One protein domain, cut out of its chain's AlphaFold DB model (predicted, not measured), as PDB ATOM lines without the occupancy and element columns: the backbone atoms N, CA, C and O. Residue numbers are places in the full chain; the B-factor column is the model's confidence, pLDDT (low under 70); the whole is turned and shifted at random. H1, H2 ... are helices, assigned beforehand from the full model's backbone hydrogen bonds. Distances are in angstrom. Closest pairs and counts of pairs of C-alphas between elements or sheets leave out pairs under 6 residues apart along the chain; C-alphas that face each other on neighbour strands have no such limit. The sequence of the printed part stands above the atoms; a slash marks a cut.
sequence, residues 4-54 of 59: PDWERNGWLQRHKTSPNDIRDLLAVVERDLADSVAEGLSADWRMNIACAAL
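This is residues 4 to 54 of the 59 residues of an uncharacterized protein of Acidobacteria bacterium (UniProt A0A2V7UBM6). Starting from residue 4, you meet small helix H1 at the tip of a drawn-out arm, then long helix H2, and last H3, which folds back loosely beside H2. The 51 printed residues hold three named helices, H1, H2, H3 in chain order, and no named strand: all helix. The whole is extended, radius of gyration of the C-alphas 16.6 A, spanning 49 by 23 by 14 A.

Find C-alpha 4 at (-53.488, 36.228, -20.887), where H1, residues 4 to 8, begins. H2, residues 19 to 35, runs 24.5 A from (-33.017, 22.254, -20.734). H3, residues 43 to 52, runs 14.3 A to (-27.363, 37.816, -32.236).

H1 is apart from H2 and H3. H2 and H3, a helical hairpin, only just touch, with 3 pairs of C-alphas within 8 A; H2 touches with residues 32 to 33 alone. Their closest C-alphas, of Leu 33 and Ala 50, are 6.4 A apart. They run opposite ways at a shallow tilt of 11 degrees. In H1, H2 and H3 every O i to N i+4 pair is within hydrogen-bond range.

The farthest C-alphas, Arg 8 and Glu 39, are 49.6 A apart. The printed part has no cut; both links are short. Residue 54 alone has pLDDT under 70.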
ATOM      1  N   PRO A   4     -52.416  37.097 -21.384       94.25
ATOM      2  CA  PRO A   4     -53.488  36.228 -20.887       94.25
ATOM      3  C   PRO A   4     -54.778  36.269 -21.720       94.25
ATOM      4  O   PRO A   4     -55.483  35.266 -21.814       94.25
ATOM      5  N   ASP A   5     -55.123  37.412 -22.324       95.56
ATOM      6  CA  ASP A   5     -56.279  37.488 -23.232       95.56
ATOM      7  C   ASP A   5     -56.033  36.663 -24.498       95.56
ATOM      8  O   ASP A   5     -56.935  35.991 -24.983       95.56
ATOM      9  N   TRP A   6     -54.807  36.681 -25.020       95.38
ATOM     10  CA  TRP A   6     -54.436  35.926 -26.218       95.38
ATOM     11  C   TRP A   6     -54.348  34.427 -25.957       95.38
ATOM     12  O   TRP A   6     -54.759  33.643 -26.808       95.38
ATOM     13  N   GLU A   7     -53.871  34.030 -24.777       95.06
ATOM     14  CA  GLU A   7     -53.881  32.630 -24.345       95.06
ATOM     15  C   GLU A   7     -55.317  32.107 -24.227       95.06
ATOM     16  O   GLU A   7     -55.652  31.077 -24.809       95.06
ATOM     17  N   ARG A   8     -56.211  32.867 -23.573       94.88
ATOM     18  CA  ARG A   8     -57.639  32.516 -23.469       94.88
ATOM     19  C   ARG A   8     -58.347  32.446 -24.818       94.88
ATOM     20  O   ARG A   8     -59.219  31.602 -24.994       94.88
ATOM     21  N   ASN A   9     -57.975  33.312 -25.758       96.12
ATOM     22  CA  ASN A   9     -58.541  33.326 -27.108       96.12
ATOM     23  C   ASN A   9     -57.903  32.284 -28.047       96.12
ATOM     24  O   ASN A   9     -58.279  32.214 -29.214       96.12
ATOM     25  N   GLY A  10     -56.938  31.486 -27.569       93.69
ATOM     26  CA  GLY A  10     -56.264  30.454 -28.361       93.69
ATOM     27  C   GLY A  10     -55.275  30.987 -29.403       93.69
ATOM     28  O   GLY A  10     -54.846  30.241 -30.277       93.69
ATOM     29  N   TRP A  11     -54.908  32.269 -29.335       95.62
ATOM     30  CA  TRP A  11     -53.934  32.896 -30.239       95.62
ATOM     31  C   TRP A  11     -52.492  32.757 -29.748       95.62
ATOM     32  O   TRP A  11     -51.555  32.922 -30.525       95.62
ATOM     33  N   LEU A  12     -52.312  32.473 -28.459       94.88
ATOM     34  CA  LEU A  12     -51.013  32.273 -27.833       94.88
ATOM     35  C   LEU A  12     -51.021  30.951 -27.073       94.88
ATOM     36  O   LEU A  12     -51.881  30.720 -26.232       94.88
ATOM     37  N   GLN A  13     -50.028  30.106 -27.325       92.56
ATOM     38  CA  GLN A  13     -49.789  28.928 -26.504       92.56
ATOM     39  C   GLN A  13     -48.599  29.190 -25.592       92.56
ATOM     40  O   GLN A  13     -47.526  29.588 -26.052       92.56
ATOM     41  N   ARG A  14     -48.768  28.941 -24.294       90.44
ATOM     42  CA  ARG A  14     -47.658  29.023 -23.352       90.44
ATOM     43  C   ARG A  14     -46.635  27.941 -23.675       90.44
ATOM     44  O   ARG A  14     -46.913  26.749 -23.555       90.44
ATOM     45  N   HIS A  15     -45.442  28.359 -24.071       89.56
ATOM     46  CA  HIS A  15     -44.318  27.451 -24.225       89.56
ATOM     47  C   HIS A  15     -43.648  27.232 -22.863       89.56
ATOM     48  O   HIS A  15     -43.368  28.189 -22.139       89.56
ATOM     49  N   LYS A  16     -43.407  25.968 -22.505       89.94
ATOM     50  CA  LYS A  16     -42.590  25.601 -21.348       89.94
ATOM     51  C   LYS A  16     -41.249  25.105 -21.866       89.94
ATOM     52  O   LYS A  16     -41.174  23.994 -22.378       89.94
ATOM     53  N   THR A  17     -40.227  25.929 -21.699       89.62
ATOM     54  CA  THR A  17     -38.864  25.614 -22.122       89.62
ATOM     55  C   THR A  17     -38.321  24.398 -21.374       89.62
ATOM     56  O   THR A  17     -38.537  24.257 -20.164       89.62
ATOM     57  N   SER A  18     -37.586  23.539 -22.075       93.06
ATOM     58  CA  SER A  18     -36.792  22.467 -21.480       93.06
ATOM     59  C   SER A  18     -35.287  22.783 -21.511       93.06
ATOM     60  O   SER A  18     -34.833  23.574 -22.339       93.06
ATOM     61  N   PRO A  19     -34.475  22.148 -20.644       93.31
ATOM     62  CA  PRO A  19     -33.017  22.254 -20.734       93.31
ATOM     63  C   PRO A  19     -32.456  21.835 -22.100       93.31
ATOM     64  O   PRO A  19     -31.462  22.401 -22.548       93.31
ATOM     65  N   ASN A  20     -33.101  20.877 -22.775       94.94
ATOM     66  CA  ASN A  20     -32.708  20.455 -24.118       94.94
ATOM     67  C   ASN A  20     -32.958  21.564 -25.143       94.94
ATOM     68  O   ASN A  20     -32.056  21.850 -25.917       94.94
ATOM     69  N   ASP A  21     -34.107  22.248 -25.089       90.81
ATOM     70  CA  ASP A  21     -34.403  23.362 -26.006       90.81
ATOM     71  C   ASP A  21     -33.365  24.484 -25.869       90.81
ATOM     72  O   ASP A  21     -32.901  25.038 -26.861       90.81
ATOM     73  N   ILE A  22     -32.955  24.793 -24.633       92.62
ATOM     74  CA  ILE A  22     -31.909  25.792 -24.367       92.62
ATOM     75  C   ILE A  22     -30.580  25.342 -24.970       92.62
ATOM     76  O   ILE A  22     -29.927  26.117 -25.663       92.62
ATOM     77  N   ARG A  23     -30.177  24.093 -24.722       93.94
ATOM     78  CA  ARG A  23     -28.931  23.540 -25.262       93.94
ATOM     79  C   ARG A  23     -28.932  23.559 -26.790       93.94
ATOM     80  O   ARG A  23     -27.929  23.927 -27.388       93.94
ATOM     81  N   ASP A  24     -30.042  23.178 -27.407       93.31
ATOM     82  CA  ASP A  24     -30.156  23.100 -28.859       93.31
ATOM     83  C   ASP A  24     -30.090  24.507 -29.490       93.31
ATOM     84  O   ASP A  24     -29.440  24.690 -30.519       93.31
ATOM     85  N   LEU A  25     -30.659  25.529 -28.836       92.31
ATOM     86  CA  LEU A  25     -30.491  26.933 -29.236       92.31
ATOM     87  C   LEU A  25     -29.044  27.423 -29.071       92.31
ATOM     88  O   LEU A  25     -28.524  28.102 -29.955       92.31
ATOM     89  N   LEU A  26     -28.373  27.067 -27.974       93.19
ATOM     90  CA  LEU A  26     -26.969  27.436 -27.757       93.19
ATOM     91  C   LEU A  26     -26.032  26.766 -28.773       93.19
ATOM     92  O   LEU A  26     -25.085  27.398 -29.226       93.19
ATOM     93  N   ALA A  27     -26.328  25.540 -29.209       91.75
ATOM     94  CA  ALA A  27     -25.557  24.871 -30.256       91.75
ATOM     95  C   ALA A  27     -25.630  25.607 -31.608       91.75
ATOM     96  O   ALA A  27     -24.654  25.640 -32.357       91.75
ATOM     97  N   VAL A  28     -26.775  26.226 -31.924       89.81
ATOM     98  CA  VAL A  28     -26.913  27.093 -33.107       89.81
ATOM     99  C   VAL A  28     -26.035  28.334 -32.967       89.81
ATOM    100  O   VAL A  28     -25.303  28.663 -33.895       89.81
ATOM    101  N   VAL A  29     -26.049  28.968 -31.793       89.38
ATOM    102  CA  VAL A  29     -25.196  30.124 -31.492       89.38
ATOM    103  C   VAL A  29     -23.710  29.785 -31.636       89.38
ATOM    104  O   VAL A  29     -22.967  30.537 -32.262       89.38
ATOM    105  N   GLU A  30     -23.267  28.648 -31.096       90.19
ATOM    106  CA  GLU A  30     -21.878  28.190 -31.208       90.19
ATOM    107  C   GLU A  30     -21.454  27.986 -32.666       90.19
ATOM    108  O   GLU A  30     -20.369  28.422 -33.058       90.19
ATOM    109  N   ARG A  31     -22.317  27.364 -33.482       88.25
ATOM    110  CA  ARG A  31     -22.066  27.188 -34.917       88.25
ATOM    111  C   ARG A  31     -21.967  28.532 -35.627       88.25
ATOM    112  O   ARG A  31     -21.013  28.753 -36.362       88.25
ATOM    113  N   ASP A  32     -22.916  29.429 -35.389       87.50
ATOM    114  CA  ASP A  32     -22.940  30.719 -36.069       87.50
ATOM    115  C   ASP A  32     -21.696  31.551 -35.687       87.50
ATOM    116  O   ASP A  32     -21.048  32.140 -36.553       87.50
ATOM    117  N   LEU A  33     -21.271  31.523 -34.417       86.06
ATOM    118  CA  LEU A  33     -20.012  32.140 -33.981       86.06
ATOM    119  C   LEU A  33     -18.786  31.534 -34.676       86.06
ATOM    120  O   LEU A  33     -17.895  32.285 -35.082       86.06
ATOM    121  N   ALA A  34     -18.730  30.211 -34.844       87.12
ATOM    122  CA  ALA A  34     -17.658  29.557 -35.590       87.12
ATOM    123  C   ALA A  34     -17.666  29.959 -37.077       87.12
ATOM    124  O   ALA A  34     -16.615  30.255 -37.642       87.12
ATOM    125  N   ASP A  35     -18.839  30.061 -37.700       84.38
ATOM    126  CA  ASP A  35     -18.975  30.485 -39.097       84.38
ATOM    127  C   ASP A  35     -18.645  31.976 -39.284       84.38
ATOM    128  O   ASP A  35     -18.191  32.399 -40.351       84.38
ATOM    129  N   SER A  36     -18.787  32.790 -38.233       84.38
ATOM    130  CA  SER A  36     -18.478  34.222 -38.277       84.38
ATOM    131  C   SER A  36     -17.004  34.519 -38.591       84.38
ATOM    132  O   SER A  36     -16.684  35.598 -39.092       84.38
ATOM    133  N   VAL A  37     -16.088  33.568 -38.369       84.69
ATOM    134  CA  VAL A  37     -14.667  33.746 -38.709       84.69
ATOM    135  C   VAL A  37     -14.331  33.365 -40.154       84.69
ATOM    136  O   VAL A  37     -13.187  33.552 -40.568       84.69
ATOM    137  N   ALA A  38     -15.304  32.884 -40.939       87.81
ATOM    138  CA  ALA A  38     -15.080  32.454 -42.315       87.81
ATOM    139  C   ALA A  38     -14.455  33.559 -43.187       87.81
ATOM    140  O   ALA A  38     -14.765  34.757 -43.081       87.81
ATOM    141  N   GLU A  39     -13.554  33.142 -44.077       85.12
ATOM    142  CA  GLU A  39     -12.969  34.023 -45.081       85.12
ATOM    143  C   GLU A  39     -14.044  34.471 -46.080       85.12
ATOM    144  O   GLU A  39     -14.911  33.699 -46.480       85.12
ATOM    145  N   GLY A  40     -14.012  35.748 -46.464       84.44
ATOM    146  CA  GLY A  40     -15.005  36.333 -47.371       84.44
ATOM    147  C   GLY A  40     -16.290  36.838 -46.703       84.44
ATOM    148  O   GLY A  40     -17.081  37.498 -47.374       84.44
ATOM    149  N   LEU A  41     -16.489  36.616 -45.397       87.06
ATOM    150  CA  LEU A  41     -17.582  37.255 -44.656       87.06
ATOM    151  C   LEU A  41     -17.288  38.750 -44.441       87.06
ATOM    152  O   LEU A  41     -16.200  39.114 -43.984       87.06
ATOM    153  N   SER A  42     -18.254  39.625 -44.737       86.31
ATOM    154  CA  SER A  42     -18.101  41.057 -44.458       86.31
ATOM    155  C   SER A  42     -18.055  41.317 -42.950       86.31
ATOM    156  O   SER A  42     -18.672  40.598 -42.162       86.31
ATOM    157  N   ALA A  43     -17.351  42.374 -42.538       84.12
ATOM    158  CA  ALA A  43     -17.261  42.759 -41.128       84.12
ATOM    159  C   ALA A  43     -18.647  42.995 -40.494       84.12
ATOM    160  O   ALA A  43     -18.870  42.601 -39.349       84.12
ATOM    161  N   ASP A  44     -19.591  43.547 -41.261       84.69
ATOM    162  CA  ASP A  44     -20.970  43.784 -40.823       84.69
ATOM    163  C   ASP A  44     -21.697  42.483 -40.470       84.69
ATOM    164  O   ASP A  44     -22.418  42.416 -39.474       84.69
ATOM    165  N   TRP A  45     -21.470  41.423 -41.248       81.12
ATOM    166  CA  TRP A  45     -22.055  40.115 -40.979       81.12
ATOM    167  C   TRP A  45     -21.430  39.440 -39.760       81.12
ATOM    168  O   TRP A  45     -22.152  38.852 -38.958       81.12
ATOM    169  N   ARG A  46     -20.115  39.593 -39.556       82.50
ATOM    170  CA  ARG A  46     -19.445  39.091 -38.342       82.50
ATOM    171  C   ARG A  46     -19.999  39.752 -37.081       82.50
ATOM    172  O   ARG A  46     -20.282  39.068 -36.102       82.50
ATOM    173  N   MET A  47     -20.197  41.071 -37.126       81.25
ATOM    174  CA  MET A  47     -20.787  41.841 -36.029       81.25
ATOM    175  C   MET A  47     -22.241  41.428 -35.763       81.25
ATOM    176  O   MET A  47     -22.621  41.234 -34.612       81.25
ATOM    177  N   ASN A  48     -23.048  41.264 -36.817       83.25
ATOM    178  CA  ASN A  48     -24.450  40.862 -36.692       83.25
ATOM    179  C   ASN A  48     -24.584  39.501 -35.989       83.25
ATOM    180  O   ASN A  48     -25.325  39.387 -35.013       83.25
ATOM    181  N   ILE A  49     -23.791  38.518 -36.421       83.69
ATOM    182  CA  ILE A  49     -23.761  37.180 -35.825       83.69
ATOM    183  C   ILE A  49     -23.322  37.241 -34.356       83.69
ATOM    184  O   ILE A  49     -23.992  36.678 -33.493       83.69
ATOM    185  N   ALA A  50     -22.250  37.976 -34.045       77.69
ATOM    186  CA  ALA A  50     -21.766  38.115 -32.673       77.69
ATOM    187  C   ALA A  50     -22.797  38.778 -31.735       77.69
ATOM    188  O   ALA A  50     -22.932  38.370 -30.583       77.69
ATOM    189  N   CYS A  51     -23.549  39.772 -32.215       74.88
ATOM    190  CA  CYS A  51     -24.617  40.406 -31.438       74.88
ATOM    191  C   CYS A  51     -25.848  39.505 -31.269       74.88
ATOM    192  O   CYS A  51     -26.435  39.491 -30.189       74.88
ATOM    193  N   ALA A  52     -26.241  38.756 -32.303       76.56
ATOM    194  CA  ALA A  52     -27.363  37.816 -32.236       76.56
ATOM    195  C   ALA A  52     -27.075  36.614 -31.316       76.56
ATOM    196  O   ALA A  52     -27.993  36.056 -30.719       76.56
ATOM    197  N   ALA A  53     -25.799  36.254 -31.173       75.38
ATOM    198  CA  ALA A  53     -25.293  35.195 -30.307       75.38
ATOM    199  C   ALA A  53     -25.286  35.534 -28.803       75.38
ATOM    200  O   ALA A  53     -25.022  34.653 -27.983       75.38
ATOM    201  N   LEU A  54     -25.532  36.791 -28.411       69.38
ATOM    202  CA  LEU A  54     -25.501  37.179 -27.001       69.38
ATOM    203  C   LEU A  54     -26.620  36.456 -26.228       69.38
ATOM    204  O   LEU A  54     -27.798  36.655 -26.539       69.38
TER     205      LEU A  54